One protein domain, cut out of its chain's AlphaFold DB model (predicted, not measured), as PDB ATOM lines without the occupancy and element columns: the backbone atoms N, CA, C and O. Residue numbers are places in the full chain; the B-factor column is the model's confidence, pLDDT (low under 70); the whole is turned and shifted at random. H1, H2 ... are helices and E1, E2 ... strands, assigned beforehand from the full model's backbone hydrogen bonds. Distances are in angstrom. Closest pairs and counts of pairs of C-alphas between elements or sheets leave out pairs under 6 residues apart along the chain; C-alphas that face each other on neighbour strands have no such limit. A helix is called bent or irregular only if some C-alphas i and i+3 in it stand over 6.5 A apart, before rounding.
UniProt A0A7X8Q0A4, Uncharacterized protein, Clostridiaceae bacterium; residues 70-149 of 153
ATOM      1  N   LEU A  70     149.148 198.559 285.550       81.12
ATOM      2  CA  LEU A  70     148.630 199.836 286.042       81.12
ATOM      3  C   LEU A  70     149.190 201.009 285.228       81.12
ATOM      4  O   LEU A  70     150.383 201.087 284.922       81.12
ATOM      5  N   SER A  71     148.309 201.937 284.873       80.12
ATOM      6  CA  SER A  71     148.683 203.209 284.269       80.12
ATOM      7  C   SER A  71     148.779 204.315 285.323       80.12
ATOM      8  O   SER A  71     148.383 204.143 286.470       80.12
ATOM      9  N   SER A  72     149.284 205.477 284.914       76.75
ATOM     10  CA  SER A  72     149.252 206.705 285.710       76.75
ATOM     11  C   SER A  72     147.942 207.492 285.562       76.75
ATOM     12  O   SER A  72     147.812 208.553 286.162       76.75
ATOM     13  N   TYR A  73     146.992 207.022 284.745       75.31
ATOM     14  CA  TYR A  73     145.743 207.731 284.462       75.31
ATOM     15  C   TYR A  73     144.594 207.206 285.327       75.31
ATOM     16  O   TYR A  73     144.478 206.003 285.563       75.31
ATOM     17  N   GLY A  74     143.725 208.118 285.761       74.06
ATOM     18  CA  GLY A  74     142.456 207.795 286.407       74.06
ATOM     19  C   GLY A  74     141.323 207.658 285.390       74.06
ATOM     20  O   GLY A  74     141.319 208.320 284.353       74.06
ATOM     21  N   CYS A  75     140.354 206.798 285.689       76.62
ATOM     22  CA  CYS A  75     139.135 206.652 284.911       76.62
ATOM     23  C   CYS A  75     138.318 207.954 284.984       76.62
ATOM     24  O   CYS A  75     137.989 208.383 286.091       76.62
ATOM     25  N   PRO A  76     137.918 208.549 283.845       74.56
ATOM     26  CA  PRO A  76     137.091 209.758 283.829       74.56
ATOM     27  C   PRO A  76     135.708 209.596 284.481       74.56
ATOM     28  O   PRO A  76     135.069 210.592 284.801       74.56
ATOM     29  N   ILE A  77     135.238 208.355 284.657       76.38
ATOM     30  CA  ILE A  77     133.902 208.043 285.184       76.38
ATOM     31  C   ILE A  77     133.941 207.836 286.704       76.38
ATOM     32  O   ILE A  77     133.165 208.459 287.424       76.38
ATOM     33  N   CYS A  78     134.821 206.961 287.201       72.25
ATOM     34  CA  CYS A  78     134.856 206.574 288.620       72.25
ATOM     35  C   CYS A  78     136.098 207.052 289.388       72.25
ATOM     36  O   CYS A  78     136.163 206.888 290.602       72.25
ATOM     37  N   GLY A  79     137.102 207.611 288.709       71.50
ATOM     38  CA  GLY A  79     138.351 208.065 289.325       71.50
ATOM     39  C   GLY A  79     139.363 206.962 289.662       71.50
ATOM     40  O   GLY A  79     140.507 207.282 289.977       71.50
ATOM     41  N   HIS A  80     139.006 205.677 289.559       80.44
ATOM     42  CA  HIS A  80     139.948 204.575 289.794       80.44
ATOM     43  C   HIS A  80     141.041 204.501 288.725       80.44
ATOM     44  O   HIS A  80     140.823 204.854 287.567       80.44
ATOM     45  N   THR A  81     142.222 204.010 289.102       77.81
ATOM     46  CA  THR A  81     143.359 203.857 288.188       77.81
ATOM     47  C   THR A  81     143.017 202.949 287.005       77.81
ATOM     48  O   THR A  81     142.507 201.843 287.177       77.81
ATOM     49  N   LEU A  82     143.330 203.405 285.791       82.50
ATOM     50  CA  LEU A  82     143.177 202.617 284.571       82.50
ATOM     51  C   LEU A  82     144.307 201.593 284.437       82.50
ATOM     52  O   LEU A  82     145.466 201.882 284.745       82.50
ATOM     53  N   TYR A  83     143.986 200.436 283.871       87.94
ATOM     54  CA  TYR A  83     144.963 199.457 283.393       87.94
ATOM     55  C   TYR A  83     145.289 199.746 281.935       87.94
ATOM     56  O   TYR A  83     144.434 200.245 281.208       87.94
ATOM     57  N   LYS A  84     146.500 199.433 281.479       87.25
ATOM     58  CA  LYS A  84     146.906 199.628 280.085       87.25
ATOM     59  C   LYS A  84     147.733 198.477 279.538       87.25
ATOM     60  O   LYS A  84     148.456 197.830 280.285       87.25
ATOM     61  N   THR A  85     147.692 198.310 278.222       87.88
ATOM     62  CA  THR A  85     148.597 197.448 277.452       87.88
ATOM     63  C   THR A  85     149.184 198.213 276.267       87.88
ATOM     64  O   THR A  85     148.631 199.234 275.840       87.88
ATOM     65  N   ILE A  86     150.319 197.740 275.745       85.50
ATOM     66  CA  ILE A  86     150.985 198.296 274.560       85.50
ATOM     67  C   ILE A  86     150.850 197.314 273.396       85.50
ATOM     68  O   ILE A  86     151.191 196.139 273.522       85.50
ATOM     69  N   LEU A  87     150.417 197.816 272.243       82.31
ATOM     70  CA  LEU A  87     150.236 197.069 271.002       82.31
ATOM     71  C   LEU A  87     151.416 197.371 270.068       82.31
ATOM     72  O   LEU A  87     151.394 198.356 269.333       82.31
ATOM     73  N   ARG A  88     152.473 196.544 270.111       67.25
ATOM     74  CA  ARG A  88     153.764 196.817 269.432       67.25
ATOM     75  C   ARG A  88     153.656 197.056 267.925       67.25
ATOM     76  O   ARG A  88     154.430 197.834 267.384       67.25
ATOM     77  N   SER A  89     152.725 196.385 267.253       68.75
ATOM     78  CA  SER A  89     152.534 196.535 265.806       68.75
ATOM     79  C   SER A  89     151.596 197.685 265.431       68.75
ATOM     80  O   SER A  89     151.371 197.904 264.245       68.75
ATOM     81  N   GLY A  90     151.052 198.404 266.422       66.62
ATOM     82  CA  GLY A  90     149.926 199.308 266.240       66.62
ATOM     83  C   GLY A  90     148.665 198.536 265.851       66.62
ATOM     84  O   GLY A  90     148.670 197.699 264.949       66.62
ATOM     85  N   LEU A  91     147.550 198.801 266.520       70.62
ATOM     86  CA  LEU A  91     146.264 198.270 266.081       70.62
ATOM     87  C   LEU A  91     145.530 199.342 265.296       70.62
ATOM     88  O   LEU A  91     145.342 200.458 265.778       70.62
ATOM     89  N   ARG A  92     145.090 198.997 264.086       71.50
ATOM     90  CA  ARG A  92     144.212 199.875 263.324       71.50
ATOM     91  C   ARG A  92     142.793 199.736 263.856       71.50
ATOM     92  O   ARG A  92     142.182 198.679 263.702       71.50
ATOM     93  N   ILE A  93     142.257 200.804 264.431       65.94
ATOM     94  CA  ILE A  93     140.849 200.885 264.814       65.94
ATOM     95  C   ILE A  93     140.125 201.881 263.910       65.94
ATOM     96  O   ILE A  93     140.711 202.847 263.419       65.94
ATOM     97  N   ASN A  94     138.846 201.621 263.654       61.06
ATOM     98  CA  ASN A  94     138.011 202.532 262.879       61.06
ATOM     99  C   ASN A  94     137.254 203.433 263.842       61.06
ATOM    100  O   ASN A  94     136.694 202.958 264.829       61.06
ATOM    101  N   THR A  95     137.220 204.715 263.524       64.06
ATOM    102  CA  THR A  95     136.529 205.742 264.296       64.06
ATOM    103  C   THR A  95     135.638 206.551 263.361       64.06
ATOM    104  O   THR A  95     135.728 206.420 262.136       64.06
ATOM    105  N   ASN A  96     134.808 207.430 263.920       58.91
ATOM    106  CA  ASN A  96     133.978 208.342 263.129       58.91
ATOM    107  C   ASN A  96     134.813 209.322 262.279       58.91
ATOM    108  O   ASN A  96     134.307 209.867 261.303       58.91
ATOM    109  N   GLU A  97     136.090 209.517 262.621       58.62
ATOM    110  CA  GLU A  97     137.044 210.369 261.899       58.62
ATOM    111  C   GLU A  97     137.870 209.593 260.856       58.62
ATOM    112  O   GLU A  97     138.723 210.164 260.181       58.62
ATOM    113  N   GLY A  98     137.635 208.284 260.723       59.47
ATOM    114  CA  GLY A  98     138.408 207.388 259.869       59.47
ATOM    115  C   GLY A  98     139.284 206.413 260.654       59.47
ATOM    116  O   GLY A  98     139.088 206.162 261.846       59.47
ATOM    117  N   ASN A  99     140.237 205.804 259.951       64.94
ATOM    118  CA  ASN A  99     141.112 204.788 260.527       64.94
ATOM    119  C   ASN A  99     142.235 205.462 261.304       64.94
ATOM    120  O   ASN A  99     142.960 206.281 260.741       64.94
ATOM    121  N   ILE A 100     142.429 205.054 262.551       64.56
ATOM    122  CA  ILE A 100     143.565 205.490 263.357       64.56
ATOM    123  C   ILE A 100     144.372 204.281 263.802       64.56
ATOM    124  O   ILE A 100     143.841 203.180 263.965       64.56
ATOM    125  N   TYR A 101     145.665 204.499 263.996       73.38
ATOM    126  CA  TYR A 101     146.527 203.534 264.656       73.38
ATOM    127  C   TYR A 101     146.617 203.895 266.129       73.38
ATOM    128  O   TYR A 101     146.786 205.065 266.483       73.38
ATOM    129  N   ILE A 102     146.470 202.877 266.966       75.88
ATOM    130  CA  ILE A 102     146.625 202.992 268.405       75.88
ATOM    131  C   ILE A 102     147.746 202.067 268.863       75.88
ATOM    132  O   ILE A 102     147.814 200.893 268.499       75.88
ATOM    133  N   GLU A 103     148.639 202.613 269.673       83.19
ATOM    134  CA  GLU A 103     149.754 201.873 270.277       83.19
ATOM    135  C   GLU A 103     149.450 201.450 271.708       83.19
ATOM    136  O   GLU A 103     150.151 200.614 272.273       83.19
ATOM    137  N   ARG A 104     148.434 202.056 272.325       83.81
ATOM    138  CA  ARG A 104     148.084 201.841 273.725       83.81
ATOM    139  C   ARG A 104     146.582 201.764 273.872       83.81
ATOM    140  O   ARG A 104     145.853 202.568 273.296       83.81
ATOM    141  N   ILE A 105     146.151 200.815 274.687       87.56
ATOM    142  CA  ILE A 105     144.767 200.694 275.122       87.56
ATOM    143  C   ILE A 105     144.754 200.775 276.629       87.56
ATOM    144  O   ILE A 105     145.565 200.129 277.293       87.56
ATOM    145  N   PHE A 106     143.821 201.557 277.146       87.31
ATOM    146  CA  PHE A 106     143.547 201.702 278.560       87.31
ATOM    147  C   PHE A 106     142.166 201.135 278.861       87.31
ATOM    148  O   PHE A 106     141.298 201.091 277.990       87.31
ATOM    149  N   THR A 107     141.947 200.682 280.086       91.38
ATOM    150  CA  THR A 107     140.685 200.061 280.464       91.38
ATOM    151  C   THR A 107     140.375 200.247 281.943       91.38
ATOM    152  O   THR A 107     141.272 200.222 282.789       91.38
ATOM    153  N   CYS A 108     139.093 200.446 282.244       84.88
ATOM    154  CA  CYS A 108     138.548 200.450 283.594       84.88
ATOM    155  C   CYS A 108     137.679 199.194 283.780       84.88
ATOM    156  O   CYS A 108     136.631 199.101 283.134       84.88
ATOM    157  N   PRO A 109     138.069 198.247 284.649       86.56
ATOM    158  CA  PRO A 109     137.276 197.044 284.900       86.56
ATOM    159  C   PRO A 109     135.979 197.334 285.660       86.56
ATOM    160  O   PRO A 109     134.985 196.647 285.432       86.56
ATOM    161  N   ASP A 110     135.959 198.371 286.503       83.56
ATOM    162  CA  ASP A 110     134.767 198.749 287.271       83.56
ATOM    163  C   ASP A 110     133.686 199.366 286.377       83.56
ATOM    164  O   ASP A 110     132.512 199.015 286.482       83.56
ATOM    165  N   CYS A 111     134.089 200.250 285.459       81.19
ATOM    166  CA  CYS A 111     133.188 200.884 284.492       81.19
ATOM    167  C   CYS A 111     132.975 200.051 283.225       81.19
ATOM    168  O   CYS A 111     132.117 200.387 282.413       81.19
ATOM    169  N   THR A 112     133.732 198.964 283.045       85.69
ATOM    170  CA  THR A 112     133.714 198.128 281.834       85.69
ATOM    171  C   THR A 112     133.951 198.936 280.548       85.69
ATOM    172  O   THR A 112     133.311 198.721 279.516       85.69
ATOM    173  N   THR A 113     134.902 199.870 280.613       81.19
ATOM    174  CA  THR A 113     135.157 200.865 279.562       81.19
ATOM    175  C   THR A 113     136.593 200.792 279.069       81.19
ATOM    176  O   THR A 113     137.522 200.670 279.867       81.19
ATOM    177  N   PHE A 114     136.785 200.903 277.756       85.50
ATOM    178  CA  PHE A 114     138.091 201.062 277.123       85.50
ATOM    179  C   PHE A 114     138.324 202.497 276.672       85.50
ATOM    180  O   PHE A 114     137.396 203.166 276.221       85.50
ATOM    181  N   TYR A 115     139.584 202.919 276.734       82.00
ATOM    182  CA  TYR A 115     140.046 204.206 276.243       82.00
ATOM    183  C   TYR A 115     141.258 204.030 275.331       82.00
ATOM    184  O   TYR A 115     142.133 203.198 275.590       82.00
ATOM    185  N   ALA A 116     141.336 204.835 274.279       82.94
ATOM    186  CA  ALA A 116     142.506 204.917 273.414       82.94
ATOM    187  C   ALA A 116     142.694 206.351 272.918       82.94
ATOM    188  O   ALA A 116     141.725 207.082 272.752       82.94
ATOM    189  N   SER A 117     143.927 206.750 272.647       69.31
ATOM    190  CA  SER A 117     144.265 208.004 271.965       69.31
ATOM    191  C   SER A 117     144.940 207.681 270.633       69.31
ATOM    192  O   SER A 117     145.401 206.550 270.434       69.31
ATOM    193  N   LYS A 118     144.999 208.643 269.700       66.94
ATOM    194  CA  LYS A 118     145.819 208.467 268.490       66.94
ATOM    195  C   LYS A 118     147.276 208.221 268.904       66.94
ATOM    196  O   LYS A 118     147.713 208.686 269.960       66.94
ATOM    197  N   SER A 119     148.040 207.495 268.081       63.78
ATOM    198  CA  SER A 119     149.498 207.419 268.255       63.78
ATOM    199  C   SER A 119     150.069 208.823 268.493       63.78
ATOM    200  O   SER A 119     149.671 209.771 267.819       63.78
ATOM    201  N   TYR A 120     150.987 208.938 269.456       62.69
ATOM    202  CA  TYR A 120     151.626 210.187 269.910       62.69
ATOM    203  C   TYR A 120     150.771 211.149 270.757       62.69
ATOM    204  O   TYR A 120     151.329 212.097 271.306       62.69
ATOM    205  N   GLU A 121     149.476 210.886 270.954       62.38
ATOM    206  CA  GLU A 121     148.631 211.639 271.890       62.38
ATOM    207  C   GLU A 121     148.525 210.928 273.247       62.38
ATOM    208  O   GLU A 121     148.498 209.696 273.349       62.38
ATOM    209  N   THR A 122     148.446 211.714 274.313       63.94
ATOM    210  CA  THR A 122     148.244 211.262 275.692       63.94
ATOM    211  C   THR A 122     146.773 211.391 276.092       63.94
ATOM    212  O   THR A 122     146.045 212.223 275.553       63.94
ATOM    213  N   LEU A 123     146.303 210.574 277.045       63.53
ATOM    214  CA  LEU A 123     144.902 210.638 277.496       63.53
ATOM    215  C   LEU A 123     144.559 211.969 278.189       63.53
ATOM    216  O   LEU A 123     143.406 212.391 278.168       63.53
ATOM    217  N   ASP A 124     145.551 212.638 278.779       62.31
ATOM    218  CA  ASP A 124     145.404 213.952 279.423       62.31
ATOM    219  C   ASP A 124     145.185 215.106 278.429       62.31
ATOM    220  O   ASP A 124     144.733 216.174 278.834       62.31
ATOM    221  N   SER A 125     145.410 214.882 277.129       59.59
ATOM    222  CA  SER A 125     145.090 215.853 276.077       59.59
ATOM    223  C   SER A 125     143.583 216.116 275.947       59.59
ATOM    224  O   SER A 125     143.179 217.056 275.269       59.59
ATOM    225  N   GLY A 126     142.743 215.278 276.570       57.31
ATOM    226  CA  GLY A 126     141.285 215.343 276.462       57.31
ATOM    227  C   GLY A 126     140.738 214.797 275.140       57.31
ATOM    228  O   GLY A 126     139.522 214.701 274.980       57.31
ATOM    229  N   HIS A 127     141.610 214.390 274.215       66.75
ATOM    230  CA  HIS A 127     141.251 213.781 272.941       66.75
ATOM    231  C   HIS A 127     141.463 212.267 273.014       66.75
ATOM    232  O   HIS A 127     142.538 211.740 272.732       66.75
ATOM    233  N   TYR A 128     140.420 211.550 273.431       72.00
ATOM    234  CA  TYR A 128     140.430 210.093 273.499       72.00
ATOM    235  C   TYR A 128     139.132 209.493 272.960       72.00
ATOM    236  O   TYR A 128     138.067 210.108 272.962       72.00
ATOM    237  N   TYR A 129     139.245 208.257 272.502       76.19
ATOM    238  CA  TYR A 129     138.141 207.395 272.122       76.19
ATOM    239  C   TYR A 129     137.721 206.586 273.332       76.19
ATOM    240  O   TYR A 129     138.574 206.064 274.050       76.19
ATOM    241  N   GLU A 130     136.415 206.461 273.527       81.44
ATOM    242  CA  GLU A 130     135.817 205.685 274.603       81.44
ATOM    243  C   GLU A 130     134.931 204.581 274.023       81.44
ATOM    244  O   GLU A 130     134.171 204.809 273.078       81.44
ATOM    245  N   LEU A 131     135.001 203.389 274.617       78.56
ATOM    246  CA  LEU A 131     134.088 202.287 274.341       78.56
ATOM    247  C   LEU A 131     133.617 201.650 275.650       78.56
ATOM    248  O   LEU A 131     134.333 200.854 276.258       78.56
ATOM    249  N   SER A 132     132.398 201.991 276.060       80.88
ATOM    250  CA  SER A 132     131.712 201.382 277.201       80.88
ATOM    251  C   SER A 132     130.926 200.145 276.751       80.88
ATOM    252  O   SER A 132     130.215 200.181 275.745       80.88
ATOM    253  N   LEU A 133     131.082 199.031 277.467       75.38
ATOM    254  CA  LEU A 133     130.541 197.722 277.095       75.38
ATOM    255  C   LEU A 133     129.778 197.098 278.260       75.38
ATOM    256  O   LEU A 133     130.058 197.378 279.417       75.38
ATOM    257  N   ASP A 134     128.858 196.178 277.967       83.81
ATOM    258  CA  ASP A 134     128.382 195.271 279.010       83.81
ATOM    259  C   ASP A 134     129.512 194.342 279.485       83.81
ATOM    260  O   ASP A 134     130.506 194.105 278.788       83.81
ATOM    261  N   ARG A 135     129.342 193.770 280.678       78.19
ATOM    262  CA  ARG A 135     130.374 192.963 281.340       78.19
ATOM    263  C   ARG A 135     130.844 191.762 280.512       78.19
ATOM    264  O   ARG A 135     132.018 191.402 280.594       78.19
ATOM    265  N   HIS A 136     129.971 191.134 279.724       74.94
ATOM    266  CA  HIS A 136     130.360 189.981 278.910       74.94
ATOM    267  C   HIS A 136     131.215 190.412 277.719       74.94
ATOM    268  O   HIS A 136     132.288 189.848 277.501       74.94
ATOM    269  N   LYS A 137     130.789 191.444 276.985       75.50
ATOM    270  CA  LYS A 137     131.557 191.992 275.856       75.50
ATOM    271  C   LYS A 137     132.885 192.584 276.303       75.50
ATOM    272  O   LYS A 137     133.893 192.382 275.626       75.50
ATOM    273  N   TYR A 138     132.890 193.252 277.453       79.38
ATOM    274  CA  TYR A 138     134.093 193.773 278.081       79.38
ATOM    275  C   TYR A 138     135.139 192.673 278.277       79.38
ATOM    276  O   TYR A 138     136.243 192.801 277.761       79.38
ATOM    277  N   LYS A 139     134.771 191.557 278.928       77.38
ATOM    278  CA  LYS A 139     135.676 190.415 279.159       77.38
ATOM    279  C   LYS A 139     136.258 189.855 277.853       77.38
ATOM    280  O   LYS A 139     137.450 189.577 277.787       77.38
ATOM    281  N   THR A 140     135.439 189.714 276.812       75.81
ATOM    282  CA  THR A 140     135.898 189.202 275.510       75.81
ATOM    283  C   THR A 140     136.932 190.123 274.868       75.81
ATOM    284  O   THR A 140     137.988 189.662 274.438       75.81
ATOM    285  N   LEU A 141     136.642 191.425 274.808       77.38
ATOM    286  CA  LEU A 141     137.544 192.399 274.195       77.38
ATOM    287  C   LEU A 141     138.830 192.570 275.009       77.38
ATOM    288  O   LEU A 141     139.916 192.733 274.459       77.38
ATOM    289  N   LEU A 142     138.698 192.477 276.326       82.56
ATOM    290  CA  LEU A 142     139.801 192.517 277.256       82.56
ATOM    291  C   LEU A 142     140.802 191.371 277.014       82.56
ATOM    292  O   LEU A 142     141.991 191.639 276.869       82.56
ATOM    293  N   ASN A 143     140.327 190.125 276.887       78.56
ATOM    294  CA  ASN A 143     141.180 188.971 276.576       78.56
ATOM    295  C   ASN A 143     141.881 189.124 275.219       78.56
ATOM    296  O   ASN A 143     143.072 188.861 275.104       78.56
ATOM    297  N   TYR A 144     141.161 189.610 274.204       79.88
ATOM    298  CA  TYR A 144     141.740 189.870 272.886       79.88
ATOM    299  C   TYR A 144     142.913 190.859 272.953       79.88
ATOM    300  O   TYR A 144     143.968 190.628 272.363       79.88
ATOM    301  N   TYR A 145     142.763 191.956 273.699       80.75
ATOM    302  CA  TYR A 145     143.849 192.922 273.862       80.75
ATOM    303  C   TYR A 145     144.987 192.427 274.753       80.75
ATOM    304  O   TYR A 145     146.103 192.926 274.613       80.75
ATOM    305  N   ASP A 146     144.745 191.465 275.642       81.88
ATOM    306  CA  ASP A 146     145.828 190.825 276.391       81.88
ATOM    307  C   ASP A 146     146.689 189.955 275.483       81.88
ATOM    308  O   ASP A 146     147.910 190.055 275.521       81.88
ATOM    309  N   GLU A 147     146.064 189.167 274.607       81.19
ATOM    310  CA  GLU A 147     146.771 188.318 273.641       81.19
ATOM    311  C   GLU A 147     147.627 189.136 272.665       81.19
ATOM    312  O   GLU A 147     148.741 188.737 272.325       81.19
ATOM    313  N   LEU A 148     147.133 190.303 272.237       78.06
ATOM    314  CA  LEU A 148     147.881 191.239 271.388       78.06
ATOM    315  C   LEU A 148     148.900 192.088 272.154       78.06
ATOM    316  O   LEU A 148     149.769 192.731 271.554       78.06
ATOM    317  N   GLY A 149     148.742 192.157 273.469       77.56
ATOM    318  CA  GLY A 149     149.480 193.047 274.332       77.56
ATOM    319  C   GLY A 149     150.943 192.658 274.476       77.56
ATOM    320  O   GLY A 149     151.353 191.500 274.394       77.56
TER     321      GLY A 149
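This is residues 70 to 149 of the 153 residues of an uncharacterized protein of Clostridiaceae bacterium (UniProt A0A7X8Q0A4). One strongly twisted, curled sheet of five antiparallel strands forms a wall, with a single helix, H1, laid across one face. The long hairpin of E2 and E3 is sharply bent along its length, and the link of residues 117 to 128 loops out on the side of the sheet away from H1. The printed part has 80 residues, with five named strands followed by one named helix; the sheet's order is E1, E2, E3, E4, E5, and the class is mixed, helices and strands. The whole is compact and rounded, with a radius of gyration of the C-alphas of 11.8 A and spans of 27 by 26 by 24 A.

The sheet is a meander, each strand the antiparallel neighbour of the one before, and each successive pair is a hairpin. E2, residues 81 to 95, bends by 112 degrees at residue 89, and E3, residues 98 to 108, bends by 85 degrees at residue 103. Between them N 85 and O 105 are 2.9 A apart, and N 93 and O 100 also 2.9 A, within hydrogen-bond range. The edge strand E1, residues 70 to 74, pairs with residues 81 to 83 of E2, while E3 pairs with residues 83 to 95; N 71 and O 82 are 2.8 A apart. E4, residues 113 to 116, is the other neighbour of E3, with N 106 and O 115 at 2.8 A. The edge strand E5, residues 129 to 132, follows beside E4, with N 114 and O 131 at 2.9 A. E2 and E5 are only just apart, closest 8.2 A. H1, residues 135 to 148, is on the sheet at a height of 9.5 A and runs across the strands, at 71 degrees to E3 on the local plane. It lies over E3 and E4, and only just not over E2 and E5, on each of which 2 of its C-alphas fall. The closest C-alphas of E2 and H1 are those of Leu 87 and Leu 148, 6.3 A apart. In H1 every O i to N i+4 pair is within hydrogen-bond range.

E1 begins at C-alpha 70, (148.630, 199.836, 286.042). E2 is 24.9 A long and E3 24.7 A; C-alpha 95 is at (136.529, 205.742, 264.296). E4 measures 10.4 A, E5 10.2 A and E1 10.1 A. H1, 20.2 A long, ends at C-alpha 148, (147.881, 191.239, 271.388).

The C-alphas farthest apart, of Tyr 120 and His 136, are 30.7 A apart. The printed part has no cut. The link from E4 to E5, 12 residues, is long. Mean pLDDT of the printed part is 75.4; residues 88 to 90, 93 to 100 and 117 to 127 are under 70.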